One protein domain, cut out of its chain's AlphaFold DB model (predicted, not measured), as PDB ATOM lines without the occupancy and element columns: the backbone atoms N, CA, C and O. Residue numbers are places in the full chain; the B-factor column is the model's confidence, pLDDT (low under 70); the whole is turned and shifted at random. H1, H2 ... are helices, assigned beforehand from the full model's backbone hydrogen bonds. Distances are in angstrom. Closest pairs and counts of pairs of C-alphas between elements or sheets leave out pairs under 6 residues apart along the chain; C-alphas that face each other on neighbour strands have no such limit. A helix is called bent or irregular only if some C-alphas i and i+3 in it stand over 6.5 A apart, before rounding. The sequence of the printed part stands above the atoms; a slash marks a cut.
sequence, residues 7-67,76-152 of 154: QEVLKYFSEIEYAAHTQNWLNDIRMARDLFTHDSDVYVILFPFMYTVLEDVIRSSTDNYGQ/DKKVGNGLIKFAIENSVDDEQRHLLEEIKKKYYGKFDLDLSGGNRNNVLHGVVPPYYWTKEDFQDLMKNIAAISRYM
ATOM      1  N   GLN A   7     117.141 145.394 119.085       92.00
ATOM      2  CA  GLN A   7     117.580 144.651 117.909       92.00
ATOM      3  C   GLN A   7     117.290 145.419 116.616       92.00
ATOM      4  O   GLN A   7     118.098 145.390 115.688       92.00
ATOM      5  N   GLU A   8     116.174 146.143 116.571       94.12
ATOM      6  CA  GLU A   8     115.798 146.984 115.440       94.12
ATOM      7  C   GLU A   8     116.753 148.175 115.293       94.12
ATOM      8  O   GLU A   8     117.266 148.433 114.205       94.12
ATOM      9  N   VAL A   9     117.101 148.840 116.400       95.75
ATOM     10  CA  VAL A   9     118.078 149.942 116.374       95.75
ATOM     11  C   VAL A   9     119.467 149.459 115.940       95.75
ATOM     12  O   VAL A   9     120.128 150.114 115.134       95.75
ATOM     13  N   LEU A  10     119.906 148.286 116.406       96.00
ATOM     14  CA  LEU A  10     121.174 147.680 115.977       96.00
ATOM     15  C   LEU A  10     121.176 147.295 114.489       96.00
ATOM     16  O   LEU A  10     122.214 147.382 113.823       96.00
ATOM     17  N   LYS A  11     120.017 146.916 113.939       96.00
ATOM     18  CA  LYS A  11     119.857 146.719 112.497       96.00
ATOM     19  C   LYS A  11     120.049 148.037 111.744       96.00
ATOM     20  O   LYS A  11     120.794 148.055 110.768       96.00
ATOM     21  N   TYR A  12     119.462 149.137 112.221       97.00
ATOM     22  CA  TYR A  12     119.661 150.454 111.609       97.00
ATOM     23  C   TYR A  12     121.124 150.900 111.655       97.00
ATOM     24  O   TYR A  12     121.636 151.352 110.637       97.00
ATOM     25  N   PHE A  13     121.836 150.691 112.769       95.69
ATOM     26  CA  PHE A  13     123.287 150.915 112.810       95.69
ATOM     27  C   PHE A  13     124.020 150.149 111.706       95.69
ATOM     28  O   PHE A  13     124.839 150.729 111.002       95.69
ATOM     29  N   SER A  14     123.681 148.875 111.505       93.00
ATOM     30  CA  SER A  14     124.312 148.042 110.474       93.00
ATOM     31  C   SER A  14     124.040 148.558 109.053       93.00
ATOM     32  O   SER A  14     124.950 148.577 108.227       93.00
ATOM     33  N   GLU A  15     122.812 149.008 108.766       93.19
ATOM     34  CA  GLU A  15     122.449 149.625 107.477       93.19
ATOM     35  C   GLU A  15     123.223 150.932 107.235       93.19
ATOM     36  O   GLU A  15     123.717 151.173 106.131       93.19
ATOM     37  N   ILE A  16     123.372 151.760 108.272       93.44
ATOM     38  CA  ILE A  16     124.122 153.019 108.196       93.44
ATOM     39  C   ILE A  16     125.613 152.736 107.997       93.44
ATOM     40  O   ILE A  16     126.222 153.328 107.115       93.44
ATOM     41  N   GLU A  17     126.205 151.815 108.761       91.31
ATOM     42  CA  GLU A  17     127.617 151.431 108.634       91.31
ATOM     43  C   GLU A  17     127.960 150.872 107.254       91.31
ATOM     44  O   GLU A  17     129.043 151.142 106.741       91.31
ATOM     45  N   TYR A  18     127.058 150.089 106.657       86.75
ATOM     46  CA  TYR A  18     127.266 149.527 105.325       86.75
ATOM     47  C   TYR A  18     127.342 150.615 104.247       86.75
ATOM     48  O   TYR A  18     128.149 150.517 103.324       86.75
ATOM     49  N   ALA A  19     126.514 151.654 104.374       83.75
ATOM     50  CA  ALA A  19     126.507 152.796 103.464       83.75
ATOM     51  C   ALA A  19     127.607 153.827 103.778       83.75
ATOM     52  O   ALA A  19     128.062 154.543 102.887       83.75
ATOM     53  N   ALA A  20     128.037 153.921 105.039       76.88
ATOM     54  CA  ALA A  20     128.969 154.938 105.499       76.88
ATOM     55  C   ALA A  20     130.382 154.739 104.934       76.88
ATOM     56  O   ALA A  20     130.977 153.660 104.989       76.88
ATOM     57  N   HIS A  21     130.978 155.832 104.461       67.12
ATOM     58  CA  HIS A  21     132.354 155.824 103.979       67.12
ATOM     59  C   HIS A  21     133.363 155.815 105.134       67.12
ATOM     60  O   HIS A  21     133.243 156.560 106.112       67.12
ATOM     61  N   THR A  22     134.410 154.998 104.981       56.47
ATOM     62  CA  THR A  22     135.502 154.816 105.957       56.47
ATOM     63  C   THR A  22     136.247 156.108 106.294       56.47
ATOM     64  O   THR A  22     136.873 156.173 107.348       56.47
ATOM     65  N   GLN A  23     136.191 157.126 105.426       54.69
ATOM     66  CA  GLN A  23     136.954 158.369 105.567       54.69
ATOM     67  C   GLN A  23     136.284 159.466 106.412       54.69
ATOM     68  O   GLN A  23     136.976 160.422 106.749       54.69
ATOM     69  N   ASN A  24     135.002 159.339 106.789       65.12
ATOM     70  CA  ASN A  24     134.311 160.397 107.546       65.12
ATOM     71  C   ASN A  24     133.819 159.952 108.928       65.12
ATOM     72  O   ASN A  24     134.302 160.479 109.920       65.12
ATOM     73  N   TRP A  25     132.876 159.005 109.005       79.88
ATOM     74  CA  TRP A  25     132.147 158.737 110.260       79.88
ATOM     75  C   TRP A  25     132.028 157.262 110.635       79.88
ATOM     76  O   TRP A  25     131.467 156.942 111.679       79.88
ATOM     77  N   LEU A  26     132.531 156.332 109.815       87.38
ATOM     78  CA  LEU A  26     132.317 154.899 110.048       87.38
ATOM     79  C   LEU A  26     132.824 154.434 111.425       87.38
ATOM     80  O   LEU A  26     132.166 153.630 112.083       87.38
ATOM     81  N   ASN A  27     133.982 154.927 111.868       89.19
ATOM     82  CA  ASN A  27     134.538 154.555 113.171       89.19
ATOM     83  C   ASN A  27     133.708 155.126 114.328       89.19
ATOM     84  O   ASN A  27     133.459 154.417 115.301       89.19
ATOM     85  N   ASP A  28     133.236 156.364 114.206       91.25
ATOM     86  CA  ASP A  28     132.382 157.012 115.204       91.25
ATOM     87  C   ASP A  28     131.009 156.331 115.292       91.25
ATOM     88  O   ASP A  28     130.512 156.067 116.385       91.25
ATOM     89  N   ILE A  29     130.426 155.954 114.149       93.50
ATOM     90  CA  ILE A  29     129.167 155.198 114.079       93.50
ATOM     91  C   ILE A  29     129.335 153.817 114.726       93.50
ATOM     92  O   ILE A  29     128.476 153.403 115.503       93.50
ATOM     93  N   ARG A  30     130.454 153.123 114.475       93.88
ATOM     94  CA  ARG A  30     130.772 151.845 115.139       93.88
ATOM     95  C   ARG A  30     130.908 151.999 116.645       93.88
ATOM     96  O   ARG A  30     130.358 151.192 117.386       93.88
ATOM     97  N   MET A  31     131.585 153.050 117.101       94.94
ATOM     98  CA  MET A  31     131.700 153.349 118.527       94.94
ATOM     99  C   MET A  31     130.325 153.619 119.151       94.94
ATOM    100  O   MET A  31     130.021 153.082 120.214       94.94
ATOM    101  N   ALA A  32     129.471 154.393 118.477       95.62
ATOM    102  CA  ALA A  32     128.101 154.643 118.912       95.62
ATOM    103  C   ALA A  32     127.276 153.345 118.992       95.62
ATOM    104  O   ALA A  32     126.606 153.112 120.000       95.62
ATOM    105  N   ARG A  33     127.372 152.465 117.984       96.38
ATOM    106  CA  ARG A  33     126.744 151.135 118.011       96.38
ATOM    107  C   ARG A  33     127.250 150.310 119.189       96.38
ATOM    108  O   ARG A  33     126.446 149.695 119.889       96.38
ATOM    109  N   ASP A  34     128.559 150.268 119.406       96.44
ATOM    110  CA  ASP A  34     129.162 149.462 120.466       96.44
ATOM    111  C   ASP A  34     128.705 149.961 121.842       96.44
ATOM    112  O   ASP A  34     128.276 149.152 122.665       96.44
ATOM    113  N   LEU A  35     128.680 151.278 122.073       96.31
ATOM    114  CA  LEU A  35     128.116 151.871 123.291       96.31
ATOM    115  C   LEU A  35     126.643 151.485 123.479       96.31
ATOM    116  O   LEU A  35     126.278 150.984 124.540       96.31
ATOM    117  N   PHE A  36     125.815 151.647 122.443       95.50
ATOM    118  CA  PHE A  36     124.389 151.305 122.495       95.50
ATOM    119  C   PHE A  36     124.136 149.803 122.712       95.50
ATOM    120  O   PHE A  36     123.155 149.410 123.346       95.50
ATOM    121  N   THR A  37     125.027 148.946 122.203       95.00
ATOM    122  CA  THR A  37     124.975 147.491 122.407       95.00
ATOM    123  C   THR A  37     125.183 147.136 123.877       95.00
ATOM    124  O   THR A  37     124.487 146.259 124.395       95.00
ATOM    125  N   HIS A  38     126.119 147.819 124.544       94.94
ATOM    126  CA  HIS A  38     126.402 147.614 125.964       94.94
ATOM    127  C   HIS A  38     125.297 148.189 126.855       94.94
ATOM    128  O   HIS A  38     124.884 147.526 127.804       94.94
ATOM    129  N   ASP A  39     124.799 149.385 126.538       93.75
ATOM    130  CA  ASP A  39     123.740 150.045 127.294       93.75
ATOM    131  C   ASP A  39     122.842 150.884 126.372       93.75
ATOM    132  O   ASP A  39     123.266 151.880 125.797       93.75
ATOM    133  N   SER A  40     121.566 150.506 126.256       91.50
ATOM    134  CA  SER A  40     120.605 151.235 125.420       91.50
ATOM    135  C   SER A  40     120.222 152.613 125.971       91.50
ATOM    136  O   SER A  40     119.676 153.416 125.219       91.50
ATOM    137  N   ASP A  41     120.471 152.900 127.255       91.69
ATOM    138  CA  ASP A  41     120.159 154.194 127.875       91.69
ATOM    139  C   ASP A  41     121.123 155.300 127.428       91.69
ATOM    140  O   ASP A  41     120.783 156.482 127.500       91.69
ATOM    141  N   VAL A  42     122.264 154.943 126.827       93.25
ATOM    142  CA  VAL A  42     123.184 155.912 126.209       93.25
ATOM    143  C   VAL A  42     122.572 156.633 125.005       93.25
ATOM    144  O   VAL A  42     123.174 157.585 124.513       93.25
ATOM    145  N   TYR A  43     121.372 156.245 124.545       91.75
ATOM    146  CA  TYR A  43     120.653 156.954 123.482       91.75
ATOM    147  C   TYR A  43     120.541 158.454 123.764       91.75
ATOM    148  O   TYR A  43     120.699 159.236 122.839       91.75
ATOM    149  N   VAL A  44     120.364 158.880 125.022       89.31
ATOM    150  CA  VAL A  44     120.289 160.312 125.370       89.31
ATOM    151  C   VAL A  44     121.581 161.063 125.040       89.31
ATOM    152  O   VAL A  44     121.546 162.254 124.762       89.31
ATOM    153  N   ILE A  45     122.724 160.374 125.041       90.06
ATOM    154  CA  ILE A  45     124.032 160.926 124.664       90.06
ATOM    155  C   ILE A  45     124.235 160.820 123.151       90.06
ATOM    156  O   ILE A  45     124.786 161.728 122.534       90.06
ATOM    157  N   LEU A  46     123.784 159.717 122.545       93.19
ATOM    158  CA  LEU A  46     123.942 159.475 121.112       93.19
ATOM    159  C   LEU A  46     122.986 160.310 120.260       93.19
ATOM    160  O   LEU A  46     123.306 160.602 119.115       93.19
ATOM    161  N   PHE A  47     121.830 160.713 120.780       90.94
ATOM    162  CA  PHE A  47     120.796 161.383 119.994       90.94
ATOM    163  C   PHE A  47     121.301 162.670 119.314       90.94
ATOM    164  O   PHE A  47     121.170 162.771 118.092       90.94
ATOM    165  N   PRO A  48     121.968 163.614 120.014       89.38
ATOM    166  CA  PRO A  48     122.565 164.781 119.363       89.38
ATOM    167  C   PRO A  48     123.602 164.407 118.302       89.38
ATOM    168  O   PRO A  48     123.619 164.996 117.223       89.38
ATOM    169  N   PHE A  49     124.436 163.403 118.583       91.94
ATOM    170  CA  PHE A  49     125.445 162.920 117.643       91.94
ATOM    171  C   PHE A  49     124.811 162.338 116.370       91.94
ATOM    172  O   PHE A  49     125.241 162.647 115.261       91.94
ATOM    173  N   MET A  50     123.729 161.569 116.496       93.75
ATOM    174  CA  MET A  50     123.053 160.977 115.342       93.75
ATOM    175  C   MET A  50     122.387 162.025 114.439       93.75
ATOM    176  O   MET A  50     122.263 161.790 113.240       93.75
ATOM    177  N   TYR A  51     122.041 163.217 114.940       91.69
ATOM    178  CA  TYR A  51     121.638 164.332 114.070       91.69
ATOM    179  C   TYR A  51     122.784 164.845 113.189       91.69
ATOM    180  O   TYR A  51     122.543 165.262 112.055       91.69
ATOM    181  N   THR A  52     124.028 164.798 113.674       89.44
ATOM    182  CA  THR A  52     125.211 165.094 112.851       89.44
ATOM    183  C   THR A  52     125.380 164.046 111.756       89.44
ATOM    184  O   THR A  52     125.606 164.411 110.603       89.44
ATOM    185  N   VAL A  53     125.190 162.763 112.087       92.12
ATOM    186  CA  VAL A  53     125.217 161.669 111.104       92.12
ATOM    187  C   VAL A  53     124.111 161.844 110.059       92.12
ATOM    188  O   VAL A  53     124.392 161.741 108.870       92.12
ATOM    189  N   LEU A  54     122.879 162.184 110.461       93.56
ATOM    190  CA  LEU A  54     121.787 162.482 109.525       93.56
ATOM    191  C   LEU A  54     122.183 163.577 108.525       93.56
ATOM    192  O   LEU A  54     121.967 163.430 107.324       93.56
ATOM    193  N   GLU A  55     122.763 164.676 109.012       90.38
ATOM    194  CA  GLU A  55     123.170 165.794 108.162       90.38
ATOM    195  C   GLU A  55     124.283 165.391 107.178       90.38
ATOM    196  O   GLU A  55     124.259 165.804 106.017       90.38
ATOM    197  N   ASP A  56     125.226 164.551 107.610       88.81
ATOM    198  CA  ASP A  56     126.274 164.005 106.744       88.81
ATOM    199  C   ASP A  56     125.723 163.059 105.672       88.81
ATOM    200  O   ASP A  56     126.083 163.183 104.499       88.81
ATOM    201  N   VAL A  57     124.795 162.173 106.038       90.88
ATOM    202  CA  VAL A  57     124.141 161.260 105.094       90.88
ATOM    203  C   VAL A  57     123.342 162.041 104.048       90.88
ATOM    204  O   VAL A  57     123.478 161.776 102.855       90.88
ATOM    205  N   ILE A  58     122.564 163.050 104.463       91.88
ATOM    206  CA  ILE A  58     121.838 163.917 103.524       91.88
ATOM    207  C   ILE A  58     122.825 164.592 102.576       91.88
ATOM    208  O   ILE A  58     122.610 164.571 101.367       91.88
ATOM    209  N   ARG A  59     123.928 165.152 103.088       88.81
ATOM    210  CA  ARG A  59     124.946 165.801 102.248       88.81
ATOM    211  C   ARG A  59     125.547 164.837 101.233       88.81
ATOM    212  O   ARG A  59     125.631 165.184 100.057       88.81
ATOM    213  N   SER A  60     125.898 163.637 101.681       86.88
ATOM    214  CA  SER A  60     126.452 162.555 100.860       86.88
ATOM    215  C   SER A  60     125.472 162.028  99.816       86.88
ATOM    216  O   SER A  60     125.886 161.425  98.838       86.88
ATOM    217  N   SER A  61     124.171 162.279  99.972       87.62
ATOM    218  CA  SER A  61     123.164 161.936  98.962       87.62
ATOM    219  C   SER A  61     123.044 162.961  97.820       87.62
ATOM    220  O   SER A  61     122.231 162.791  96.908       87.62
ATOM    221  N   THR A  62     123.846 164.032  97.861       85.44
ATOM    222  CA  THR A  62     123.831 165.140  96.896       85.44
ATOM    223  C   THR A  62     125.185 165.344  96.226       85.44
ATOM    224  O   THR A  62     126.217 164.951  96.760       85.44
ATOM    225  N   ASP A  63     125.197 166.080  95.113       74.00
ATOM    226  CA  ASP A  63     126.438 166.492  94.437       74.00
ATOM    227  C   ASP A  63     127.180 167.630  95.166       74.00
ATOM    228  O   ASP A  63     128.275 168.019  94.770       74.00
ATOM    229  N   ASN A  64     126.625 168.158  96.266       66.31
ATOM    230  CA  ASN A  64     127.298 169.131  97.137       66.31
ATOM    231  C   ASN A  64     128.206 168.441  98.170       66.31
ATOM    232  O   ASN A  64     128.418 168.928  99.287       66.31
ATOM    233  N   TYR A  65     128.725 167.268  97.812       60.84
ATOM    234  CA  TYR A  65     129.680 166.566  98.637       60.84
ATOM    235  C   TYR A  65     131.025 167.293  98.596       60.84
ATOM    236  O   TYR A  65     131.774 167.264  97.624       60.84
ATOM    237  N   GLY A  66     131.336 167.983  99.685       58.16
ATOM    238  CA  GLY A  66     132.669 168.494  99.940       58.16
ATOM    239  C   GLY A  66     132.767 168.956 101.381       58.16
ATOM    240  O   GLY A  66     131.868 169.635 101.881       58.16
ATOM    241  N   GLN A  67     133.875 168.632 102.041       58.31
ATOM    242  CA  GLN A  67     134.159 169.091 103.398       58.31
ATOM    243  C   GLN A  67     134.125 170.626 103.477       58.31
ATOM    244  O   GLN A  67     134.426 171.310 102.490       58.31
ATOM    245  N   ASP A  76     128.641 179.012 100.027       67.88
ATOM    246  CA  ASP A  76     127.992 178.113  99.073       67.88
ATOM    247  C   ASP A  76     127.577 176.765  99.698       67.88
ATOM    248  O   ASP A  76     126.626 176.123  99.227       67.88
ATOM    249  N   LYS A  77     128.217 176.361 100.803       71.88
ATOM    250  CA  LYS A  77     127.955 175.105 101.514       71.88
ATOM    251  C   LYS A  77     126.625 175.192 102.246       71.88
ATOM    252  O   LYS A  77     126.424 175.975 103.174       71.88
ATOM    253  N   LYS A  78     125.687 174.340 101.845       82.81
ATOM    254  CA  LYS A  78     124.370 174.271 102.475       82.81
ATOM    255  C   LYS A  78     124.458 173.440 103.758       82.81
ATOM    256  O   LYS A  78     125.007 172.340 103.756       82.81
ATOM    257  N   VAL A  79     123.886 173.957 104.844       83.75
ATOM    258  CA  VAL A  79     123.772 173.284 106.152       83.75
ATOM    259  C   VAL A  79     122.339 173.362 106.666       83.75
ATOM    260  O   VAL A  79     121.551 174.201 106.207       83.75
ATOM    261  N   GLY A  80     121.981 172.497 107.615       87.25
ATOM    262  CA  GLY A  80     120.669 172.530 108.262       87.25
ATOM    263  C   GLY A  80     119.498 172.559 107.261       87.25
ATOM    264  O   GLY A  80     119.426 171.762 106.328       87.25
ATOM    265  N   ASN A  81     118.594 173.532 107.429       89.50
ATOM    266  CA  ASN A  81     117.431 173.728 106.550       89.50
ATOM    267  C   ASN A  81     117.799 174.012 105.083       89.50
ATOM    268  O   ASN A  81     117.033 173.677 104.182       89.50
ATOM    269  N   GLY A  82     118.946 174.647 104.831       89.25
ATOM    270  CA  GLY A  82     119.417 174.893 103.469       89.25
ATOM    271  C   GLY A  82     119.843 173.601 102.777       89.25
ATOM    272  O   GLY A  82     119.548 173.418 101.600       89.25
ATOM    273  N   LEU A  83     120.497 172.698 103.517       91.00
ATOM    274  CA  LEU A  83     120.984 171.429 102.984       91.00
ATOM    275  C   LEU A  83     119.837 170.517 102.563       91.00
ATOM    276  O   LEU A  83     119.842 170.008 101.449       91.00
ATOM    277  N   ILE A  84     118.846 170.326 103.435       93.81
ATOM    278  CA  ILE A  84     117.766 169.388 103.128       93.81
ATOM    279  C   ILE A  84     116.871 169.879 101.987       93.81
ATOM    280  O   ILE A  84     116.459 169.079 101.155       93.81
ATOM    281  N   LYS A  85     116.635 171.195 101.874       93.94
ATOM    282  CA  LYS A  85     115.939 171.774 100.710       93.94
ATOM    283  C   LYS A  85     116.707 171.516  99.421       93.94
ATOM    284  O   LYS A  85     116.128 171.031  98.458       93.94
ATOM    285  N   PHE A  86     118.014 171.771  99.445       91.69
ATOM    286  CA  PHE A  86     118.882 171.492  98.311       91.69
ATOM    287  C   PHE A  86     118.848 170.004  97.921       91.69
ATOM    288  O   PHE A  86     118.722 169.690  96.741       91.69
ATOM    289  N   ALA A  87     118.898 169.090  98.893       92.88
ATOM    290  CA  ALA A  87     118.823 167.653  98.635       92.88
ATOM    291  C   ALA A  87     117.494 167.242  97.977       92.88
ATOM    292  O   ALA A  87     117.507 166.493  97.008       92.88
ATOM    293  N   ILE A  88     116.361 167.773  98.450       95.56
ATOM    294  CA  ILE A  88     115.032 167.520  97.867       95.56
ATOM    295  C   ILE A  88     114.968 168.006  96.416       95.56
ATOM    296  O   ILE A  88     114.529 167.269  95.536       95.56
ATOM    297  N   GLU A  89     115.421 169.238  96.169       93.38
ATOM    298  CA  GLU A  89     115.399 169.873  94.844       93.38
ATOM    299  C   GLU A  89     116.272 169.126  93.823       93.38
ATOM    300  O   GLU A  89     115.930 169.084  92.643       93.38
ATOM    301  N   ASN A  90     117.368 168.509  94.275       89.25
ATOM    302  CA  ASN A  90     118.319 167.780  93.427       89.25
ATOM    303  C   ASN A  90     118.106 166.254  93.429       89.25
ATOM    304  O   ASN A  90     118.847 165.523  92.766       89.25
ATOM    305  N   SER A  91     117.103 165.753  94.155       91.50
ATOM    306  CA  SER A  91     116.754 164.332  94.161       91.50
ATOM    307  C   SER A  91     116.088 163.959  92.841       91.50
ATOM    308  O   SER A  91     115.000 164.449  92.533       91.50
ATOM    309  N   VAL A  92     116.726 163.088  92.061       89.50
ATOM    310  CA  VAL A  92     116.173 162.559  90.800       89.50
ATOM    311  C   VAL A  92     115.297 161.327  91.019       89.50
ATOM    312  O   VAL A  92     114.481 161.004  90.163       89.50
ATOM    313  N   ASP A  93     115.466 160.664  92.163       94.06
ATOM    314  CA  ASP A  93     114.659 159.531  92.593       94.06
ATOM    315  C   ASP A  93     113.480 160.015  93.456       94.06
ATOM    316  O   ASP A  93     113.648 160.853  94.355       94.06
ATOM    317  N   ASP A  94     112.278 159.520  93.151       95.81
ATOM    318  CA  ASP A  94     111.037 159.933  93.816       95.81
ATOM    319  C   ASP A  94     110.936 159.383  95.247       95.81
ATOM    320  O   ASP A  94     110.414 160.067  96.133       95.81
ATOM    321  N   GLU A  95     111.463 158.181  95.504       96.44
ATOM    322  CA  GLU A  95     111.474 157.577  96.839       96.44
ATOM    323  C   GLU A  95     112.438 158.341  97.757       96.44
ATOM    324  O   GLU A  95     112.051 158.752  98.854       96.44
ATOM    325  N   GLN A  96     113.648 158.641  97.278       95.56
ATOM    326  CA  GLN A  96     114.604 159.512  97.961       95.56
ATOM    327  C   GLN A  96     113.979 160.874  98.281       95.56
ATOM    328  O   GLN A  96     114.077 161.356  99.414       95.56
ATOM    329  N   ARG A  97     113.305 161.495  97.304       97.12
ATOM    330  CA  ARG A  97     112.668 162.805  97.488       97.12
ATOM    331  C   ARG A  97     111.592 162.754  98.568       97.12
ATOM    332  O   ARG A  97     111.543 163.641  99.419       97.12
ATOM    333  N   HIS A  98     110.750 161.722  98.547       97.81
ATOM    334  CA  HIS A  98     109.703 161.534  99.544       97.81
ATOM    335  C   HIS A  98     110.287 161.355 100.953       97.81
ATOM    336  O   HIS A  98     109.855 162.034 101.885       97.81
ATOM    337  N   LEU A  99     111.323 160.521 101.097       97.44
ATOM    338  CA  LEU A  99     112.032 160.333 102.366       97.44
ATOM    339  C   LEU A  99     112.614 161.650 102.896       97.44
ATOM    340  O   LEU A  99     112.461 161.962 104.077       97.44
ATOM    341  N   LEU A 100     113.246 162.451 102.034       97.06
ATOM    342  CA  LEU A 100     113.819 163.741 102.423       97.06
ATOM    343  C   LEU A 100     112.752 164.754 102.872       97.06
ATOM    344  O   LEU A 100     112.992 165.497 103.824       97.06
ATOM    345  N   GLU A 101     111.577 164.791 102.239       97.06
ATOM    346  CA  GLU A 101     110.474 165.660 102.679       97.06
ATOM    347  C   GLU A 101     109.919 165.240 104.049       97.06
ATOM    348  O   GLU A 101     109.698 166.099 104.909       97.06
ATOM    349  N   GLU A 102     109.773 163.937 104.306       95.75
ATOM    350  CA  GLU A 102     109.360 163.434 105.623       95.75
ATOM    351  C   GLU A 102     110.408 163.748 106.706       95.75
ATOM    352  O   GLU A 102     110.070 164.249 107.783       95.75
ATOM    353  N   ILE A 103     111.697 163.559 106.400       95.75
ATOM    354  CA  ILE A 103     112.814 163.939 107.280       95.75
ATOM    355  C   ILE A 103     112.788 165.446 107.564       95.75
ATOM    356  O   ILE A 103     112.917 165.861 108.717       95.75
ATOM    357  N   LYS A 104     112.594 166.289 106.545       95.00
ATOM    358  CA  LYS A 104     112.512 167.749 106.701       95.00
ATOM    359  C   LYS A 104     111.359 168.150 107.605       95.00
ATOM    360  O   LYS A 104     111.550 168.952 108.520       95.00
ATOM    361  N   LYS A 105     110.176 167.586 107.366       91.56
ATOM    362  CA  LYS A 105     108.974 167.846 108.159       91.56
ATOM    363  C   LYS A 105     109.179 167.483 109.628       91.56
ATOM    364  O   LYS A 105     108.779 168.257 110.492       91.56
ATOM    365  N   LYS A 106     109.809 166.337 109.900       90.19
ATOM    366  CA  LYS A 106     110.028 165.842 111.263       90.19
ATOM    367  C   LYS A 106     111.147 166.597 111.985       90.19
ATOM    368  O   LYS A 106     110.932 167.118 113.071       90.19
ATOM    369  N   TYR A 107     112.316 166.719 111.358       90.75
ATOM    370  CA  TYR A 107     113.545 167.114 112.051       90.75
ATOM    371  C   TYR A 107     113.988 168.563 111.825       90.75
ATOM    372  O   TYR A 107     114.840 169.043 112.568       90.75
ATOM    373  N   TYR A 108     113.457 169.269 110.820       88.94
ATOM    374  CA  TYR A 108     113.928 170.610 110.427       88.94
ATOM    375  C   TYR A 108     112.884 171.719 110.652       88.94
ATOM    376  O   TYR A 108     113.040 172.842 110.157       88.94
ATOM    377  N   GLY A 109     111.838 171.427 111.429       84.25
ATOM    378  CA  GLY A 109     110.820 172.391 111.844       84.25
ATOM    379  C   GLY A 109     111.357 173.495 112.763       84.25
ATOM    380  O   GLY A 109     112.465 173.418 113.298       84.25
ATOM    381  N   LYS A 110     110.558 174.546 112.978       80.25
ATOM    382  CA  LYS A 110     110.849 175.546 114.022       80.25
ATOM    383  C   LYS A 110     110.852 174.877 115.398       80.25
ATOM    384  O   LYS A 110     110.229 173.835 115.557       80.25
ATOM    385  N   PHE A 111     111.539 175.488 116.361       75.75
ATOM    386  CA  PHE A 111     111.466 175.057 117.755       75.75
ATOM    387  C   PHE A 111     110.007 174.921 118.207       75.75
ATOM    388  O   PHE A 111     109.199 175.818 117.949       75.75
ATOM    389  N   ASP A 112     109.714 173.812 118.874       71.44
ATOM    390  CA  ASP A 112     108.396 173.494 119.404       71.44
ATOM    391  C   ASP A 112     108.555 172.626 120.659       71.44
ATOM    392  O   ASP A 112     109.129 171.537 120.588       71.44
ATOM    393  N   LEU A 113     108.069 173.116 121.803       67.44
ATOM    394  CA  LEU A 113     108.129 172.404 123.084       67.44
ATOM    395  C   LEU A 113     107.322 171.101 123.064       67.44
ATOM    396  O   LEU A 113     107.679 170.163 123.778       67.44
ATOM    397  N   ASP A 114     106.280 171.028 122.234       67.50
ATOM    398  CA  ASP A 114     105.363 169.891 122.188       67.50
ATOM    399  C   ASP A 114     105.920 168.726 121.346       67.50
ATOM    400  O   ASP A 114     105.464 167.590 121.483       67.50
ATOM    401  N   LEU A 115     106.938 168.973 120.507       60.28
ATOM    402  CA  LEU A 115     107.549 167.978 119.606       60.28
ATOM    403  C   LEU A 115     108.747 167.216 120.207       60.28
ATOM    404  O   LEU A 115     109.438 166.509 119.468       60.28
ATOM    405  N   SER A 116     109.010 167.372 121.513       67.56
ATOM    406  CA  SER A 116     110.053 166.643 122.263       67.56
ATOM    407  C   SER A 116     111.403 166.552 121.508       67.56
ATOM    408  O   SER A 116     111.796 167.490 120.813       67.56
ATOM    409  N   GLY A 117     112.177 165.469 121.656       63.88
ATOM    410  CA  GLY A 117     113.478 165.288 120.985       63.88
ATOM    411  C   GLY A 117     113.413 165.060 119.468       63.88
ATOM    412  O   GLY A 117     114.459 164.969 118.822       63.88
ATOM    413  N   GLY A 118     112.212 164.976 118.885       73.25
ATOM    414  CA  GLY A 118     111.987 164.641 117.477       73.25
ATOM    415  C   GLY A 118     112.343 165.739 116.468       73.25
ATOM    416  O   GLY A 118     112.263 165.494 115.270       73.25
ATOM    417  N   ASN A 119     112.748 166.928 116.921       79.81
ATOM    418  CA  ASN A 119     113.198 168.037 116.077       79.81
ATOM    419  C   ASN A 119     114.672 168.368 116.368       79.81
ATOM    420  O   ASN A 119     115.030 168.636 117.513       79.81
ATOM    421  N   ARG A 120     115.532 168.446 115.339       79.25
ATOM    422  CA  ARG A 120     116.959 168.807 115.485       79.25
ATOM    423  C   ARG A 120     117.137 170.123 116.239       79.25
ATOM    424  O   ARG A 120     118.054 170.261 117.043       79.25
ATOM    425  N   ASN A 121     116.270 171.102 115.984       79.38
ATOM    426  CA  ASN A 121     116.349 172.411 116.629       79.38
ATOM    427  C   ASN A 121     115.971 172.366 118.119       79.38
ATOM    428  O   ASN A 121     116.355 173.269 118.858       79.38
ATOM    429  N   ASN A 122     115.291 171.310 118.577       74.12
ATOM    430  CA  ASN A 122     115.010 171.077 119.994       74.12
ATOM    431  C   ASN A 122     116.230 170.498 120.734       74.12
ATOM    432  O   ASN A 122     116.338 170.641 121.947       74.12
ATOM    433  N   VAL A 123     117.177 169.893 120.009       71.38
ATOM    434  CA  VAL A 123     118.388 169.265 120.570       71.38
ATOM    435  C   VAL A 123     119.544 170.264 120.760       71.38
ATOM    436  O   VAL A 123     120.580 169.934 121.335       71.38
ATOM    437  N   LEU A 124     119.365 171.526 120.350       69.25
ATOM    438  CA  LEU A 124     120.284 172.618 120.687       69.25
ATOM    439  C   LEU A 124     120.373 172.792 122.214       69.25
ATOM    440  O   LEU A 124     119.359 172.924 122.902       69.25
ATOM    441  N   HIS A 125     121.602 172.800 122.742       60.41
ATOM    442  CA  HIS A 125     121.855 172.901 124.179       60.41
ATOM    443  C   HIS A 125     121.104 174.082 124.814       60.41
ATOM    444  O   HIS A 125     121.253 175.227 124.391       60.41
ATOM    445  N   GLY A 126     120.320 173.784 125.854       59.03
ATOM    446  CA  GLY A 126     119.549 174.766 126.622       59.03
ATOM    447  C   GLY A 126     118.098 174.953 126.172       59.03
ATOM    448  O   GLY A 126     117.372 175.689 126.833       59.03
ATOM    449  N   VAL A 127     117.667 174.287 125.095       70.94
ATOM    450  CA  VAL A 127     116.308 174.419 124.553       70.94
ATOM    451  C   VAL A 127     115.381 173.318 125.084       70.94
ATOM    452  O   VAL A 127     114.437 173.619 125.811       70.94
ATOM    453  N   VAL A 128     115.678 172.044 124.800       74.38
ATOM    454  CA  VAL A 128     114.973 170.893 125.394       74.38
ATOM    455  C   VAL A 128     115.966 170.033 126.184       74.38
ATOM    456  O   VAL A 128     116.937 169.537 125.609       74.38
ATOM    457  N   PRO A 129     115.762 169.843 127.501       76.69
ATOM    458  CA  PRO A 129     116.598 168.955 128.303       76.69
ATOM    459  C   PRO A 129     116.568 167.497 127.804       76.69
ATOM    460  O   PRO A 129     115.498 167.030 127.410       76.69
ATOM    461  N   PRO A 130     117.674 166.733 127.929       76.44
ATOM    462  CA  PRO A 130     117.738 165.332 127.495       76.44
ATOM    463  C   PRO A 130     116.654 164.416 128.076       76.44
ATOM    464  O   PRO A 130     116.290 163.424 127.460       76.44
ATOM    465  N   TYR A 131     116.103 164.762 129.244       76.12
ATOM    466  CA  TYR A 131     115.008 164.025 129.881       76.12
ATOM    467  C   TYR A 131     113.719 163.968 129.037       76.12
ATOM    468  O   TYR A 131     112.902 163.074 129.230       76.12
ATOM    469  N   TYR A 132     113.525 164.899 128.099       80.12
ATOM    470  CA  TYR A 132     112.373 164.896 127.190       80.12
ATOM    471  C   TYR A 132     112.606 164.080 125.916       80.12
ATOM    472  O   TYR A 132     111.701 163.967 125.093       80.12
ATOM    473  N   TRP A 133     113.807 163.547 125.705       85.25
ATOM    474  CA  TRP A 133     114.096 162.715 124.546       85.25
ATOM    475  C   TRP A 133     113.718 161.277 124.862       85.25
ATOM    476  O   TRP A 133     114.112 160.750 125.899       85.25
ATOM    477  N   THR A 134     112.957 160.640 123.977       87.94
ATOM    478  CA  THR A 134     112.511 159.260 124.184       87.94
ATOM    479  C   THR A 134     113.348 158.277 123.371       87.94
ATOM    480  O   THR A 134     113.988 158.643 122.378       87.94
ATOM    481  N   LYS A 135     113.355 157.004 123.781       89.50
ATOM    482  CA  LYS A 135     114.006 155.948 122.993       89.50
ATOM    483  C   LYS A 135     113.306 155.770 121.647       89.50
ATOM    484  O   LYS A 135     113.964 155.433 120.669       89.50
ATOM    485  N   GLU A 136     111.996 155.990 121.600       90.38
ATOM    486  CA  GLU A 136     111.174 155.923 120.396       90.38
ATOM    487  C   GLU A 136     111.581 157.011 119.395       90.38
ATOM    488  O   GLU A 136     111.803 156.710 118.223       90.38
ATOM    489  N   ASP A 137     111.789 158.247 119.864       89.31
ATOM    490  CA  ASP A 137     112.301 159.343 119.032       89.31
ATOM    491  C   ASP A 137     113.683 159.000 118.446       89.31
ATOM    492  O   ASP A 137     113.958 159.265 117.270       89.31
ATOM    493  N   PHE A 138     114.548 158.372 119.254       92.88
ATOM    494  CA  PHE A 138     115.862 157.909 118.811       92.88
ATOM    495  C   PHE A 138     115.758 156.772 117.788       92.88
ATOM    496  O   PHE A 138     116.408 156.832 116.745       92.88
ATOM    497  N   GLN A 139     114.922 155.760 118.034       94.75
ATOM    498  CA  GLN A 139     114.681 154.661 117.094       94.75
ATOM    499  C   GLN A 139     114.176 155.187 115.746       94.75
ATOM    500  O   GLN A 139     114.669 154.769 114.697       94.75
ATOM    501  N   ASP A 140     113.243 156.135 115.764       94.06
ATOM    502  CA  ASP A 140     112.722 156.769 114.559       94.06
ATOM    503  C   ASP A 140     113.794 157.560 113.803       94.06
ATOM    504  O   ASP A 140     113.841 157.513 112.571       94.06
ATOM    505  N   LEU A 141     114.665 158.283 114.518       95.38
ATOM    506  CA  LEU A 141     115.817 158.940 113.902       95.38
ATOM    507  C   LEU A 141     116.716 157.909 113.213       95.38
ATOM    508  O   LEU A 141     117.015 158.061 112.030       95.38
ATOM    509  N   MET A 142     117.095 156.843 113.918       96.81
ATOM    510  CA  MET A 142     117.950 155.781 113.381       96.81
ATOM    511  C   MET A 142     117.350 155.135 112.130       96.81
ATOM    512  O   MET A 142     118.047 154.975 111.127       96.81
ATOM    513  N   LYS A 143     116.047 154.837 112.156       96.69
ATOM    514  CA  LYS A 143     115.298 154.309 111.010       96.69
ATOM    515  C   LYS A 143     115.389 155.227 109.795       96.69
ATOM    516  O   LYS A 143     115.649 154.762 108.687       96.69
ATOM    517  N   ASN A 144     115.178 156.524 109.994       96.75
ATOM    518  CA  ASN A 144     115.192 157.496 108.907       96.75
ATOM    519  C   ASN A 144     116.600 157.708 108.340       96.75
ATOM    520  O   ASN A 144     116.739 157.793 107.122       96.75
ATOM    521  N   ILE A 145     117.640 157.715 109.185       96.12
ATOM    522  CA  ILE A 145     119.041 157.758 108.731       96.12
ATOM    523  C   ILE A 145     119.361 156.514 107.889       96.12
ATOM    524  O   ILE A 145     119.899 156.646 106.793       96.12
ATOM    525  N   ALA A 146     118.988 155.319 108.358       95.56
ATOM    526  CA  ALA A 146     119.203 154.064 107.633       95.56
ATOM    527  C   ALA A 146     118.438 153.990 106.298       95.56
ATOM    528  O   ALA A 146     118.911 153.399 105.327       95.56
ATOM    529  N   ALA A 147     117.251 154.598 106.218       95.88
ATOM    530  CA  ALA A 147     116.491 154.666 104.974       95.88
ATOM    531  C   ALA A 147     117.185 155.555 103.930       95.88
ATOM    532  O   ALA A 147     117.351 155.138 102.783       95.88
ATOM    533  N   ILE A 148     117.619 156.759 104.323       95.00
ATOM    534  CA  ILE A 148     118.242 157.712 103.394       95.00
ATOM    535  C   ILE A 148     119.707 157.366 103.069       95.00
ATOM    536  O   ILE A 148     120.188 157.727 101.997       95.00
ATOM    537  N   SER A 149     120.404 156.601 103.921       92.69
ATOM    538  CA  SER A 149     121.803 156.199 103.691       92.69
ATOM    539  C   SER A 149     122.011 155.371 102.422       92.69
ATOM    540  O   SER A 149     123.080 155.413 101.821       92.69
ATOM    541  N   ARG A 150     120.970 154.692 101.937       91.69
ATOM    542  CA  ARG A 150     120.997 153.912 100.688       91.69
ATOM    543  C   ARG A 150     121.229 154.767  99.440       91.69
ATOM    544  O   ARG A 150     121.623 154.229  98.412       91.69
ATOM    545  N   TYR A 151     120.986 156.074  99.537       91.38
ATOM    546  CA  TYR A 151     121.134 157.037  98.445       91.38
ATOM    547  C   TYR A 151     122.443 157.833  98.516       91.38
ATOM    548  O   TYR A 151     122.621 158.790  97.763       91.38
ATOM    549  N   MET A 152     123.355 157.478  99.428       87.75
ATOM    550  CA  MET A 152     124.683 158.086  99.483       87.75
ATOM    551  C   MET A 152     125.443 157.825  98.175       87.75
ATOM    552  O   MET A 152     125.491 156.697  97.683       87.75
TER     553      MET A 152
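AT A GLANCE: This is residues 7 to 67 and 76 to 152 of the 154 residues of an uncharacterized protein of Lactiplantibacillus plantarum (UniProt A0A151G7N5). Two long helices, H3 and H7, run side by side through the middle, and the helical hairpin of H1 and H2 packs along one side of them, making a four-helix bundle. On the other side the hairpin of H4 and H5 packs on one end of the pair, and short H6 lies with the loop of residues 119 to 134 toward the other end. The printed part has 138 residues with seven named helices, H1 to H7 along the chain, and no named strand: all helix. It is compact, with a radius of gyration of the C-alphas of 14.3 A, and rounded, spanning 38 by 33 by 26 A.

HOW THE PARTS SIT: Start with H1, residues 7 to 19, and H2, residues 26 to 38, a hairpin at a shallow tilt of 11 degrees; their closest C-alphas, Glu 17 and Leu 26, are 6.0 A apart. H3, residues 40 to 60, forms a hairpin with H2, touching it with residues 42 to 46 alone; the closest C-alphas, Phe 36 and Val 42, are 6.0 A apart. Near residue 47 look for its kink of 63 degrees; H3 is only just irregular, with C-alphas 45 and 48 6.7 A apart. H4, residues 80 to 90, touches residues 55 to 59 of H3 alone, at a steep tilt of 47 degrees, the closest C-alphas being Ile 58 and Ile 84, 6.8 A. H5, residues 94 to 107, makes a hairpin with H4, closest at C-alphas 88 and 97, 5.3 A. H6, residues 113 to 118, is irregular: C-alphas 114 and 117 are 9.4 A apart. H7, residues 135 to 149, is the hub; its closest C-alpha pairs are Ala 146 with Ile 16 of H1, 5.1 A, and Ile 145 with Leu 54 of H3, 5.5 A. H7 touches H5 with residues 144 to 148 alone, closest at C-alphas 148 and 96, 6.8 A, and H6 with residues 137 to 141 alone, closest at C-alphas 137 and 118, 5.5 A. Every O i to N i+4 pair is within hydrogen-bond range in H1, H2, H4, H5 and H7, against 12 of 17 in H3 and 0 of 2 in H6, where 1 of 3 O i to N i+3 pairs is.

IN THESE COORDINATES: Find C-alpha 7 at (117.580, 144.651, 117.909), where H1 begins its 18.8 A; H2 covers 18.5 A. From C-alpha 40 at (120.605, 151.235, 125.420) H3 runs 27.7 A; H5 covers 19.8 A, and H7, 20.8 A, ends at C-alpha 149, (121.803, 156.199, 103.691).

THE WHOLE: The C-alphas farthest apart, His 38 and Asp 76, are 40.7 A apart. Residues 68 to 75 are not printed, and C-alphas 67 and 76 are 11.8 A apart across the cut. The link from H6 to H7 is long. Look for pLDDT under 70 at residues 21 to 24, 64 to 67, 76, 113 to 117 and 124 to 126.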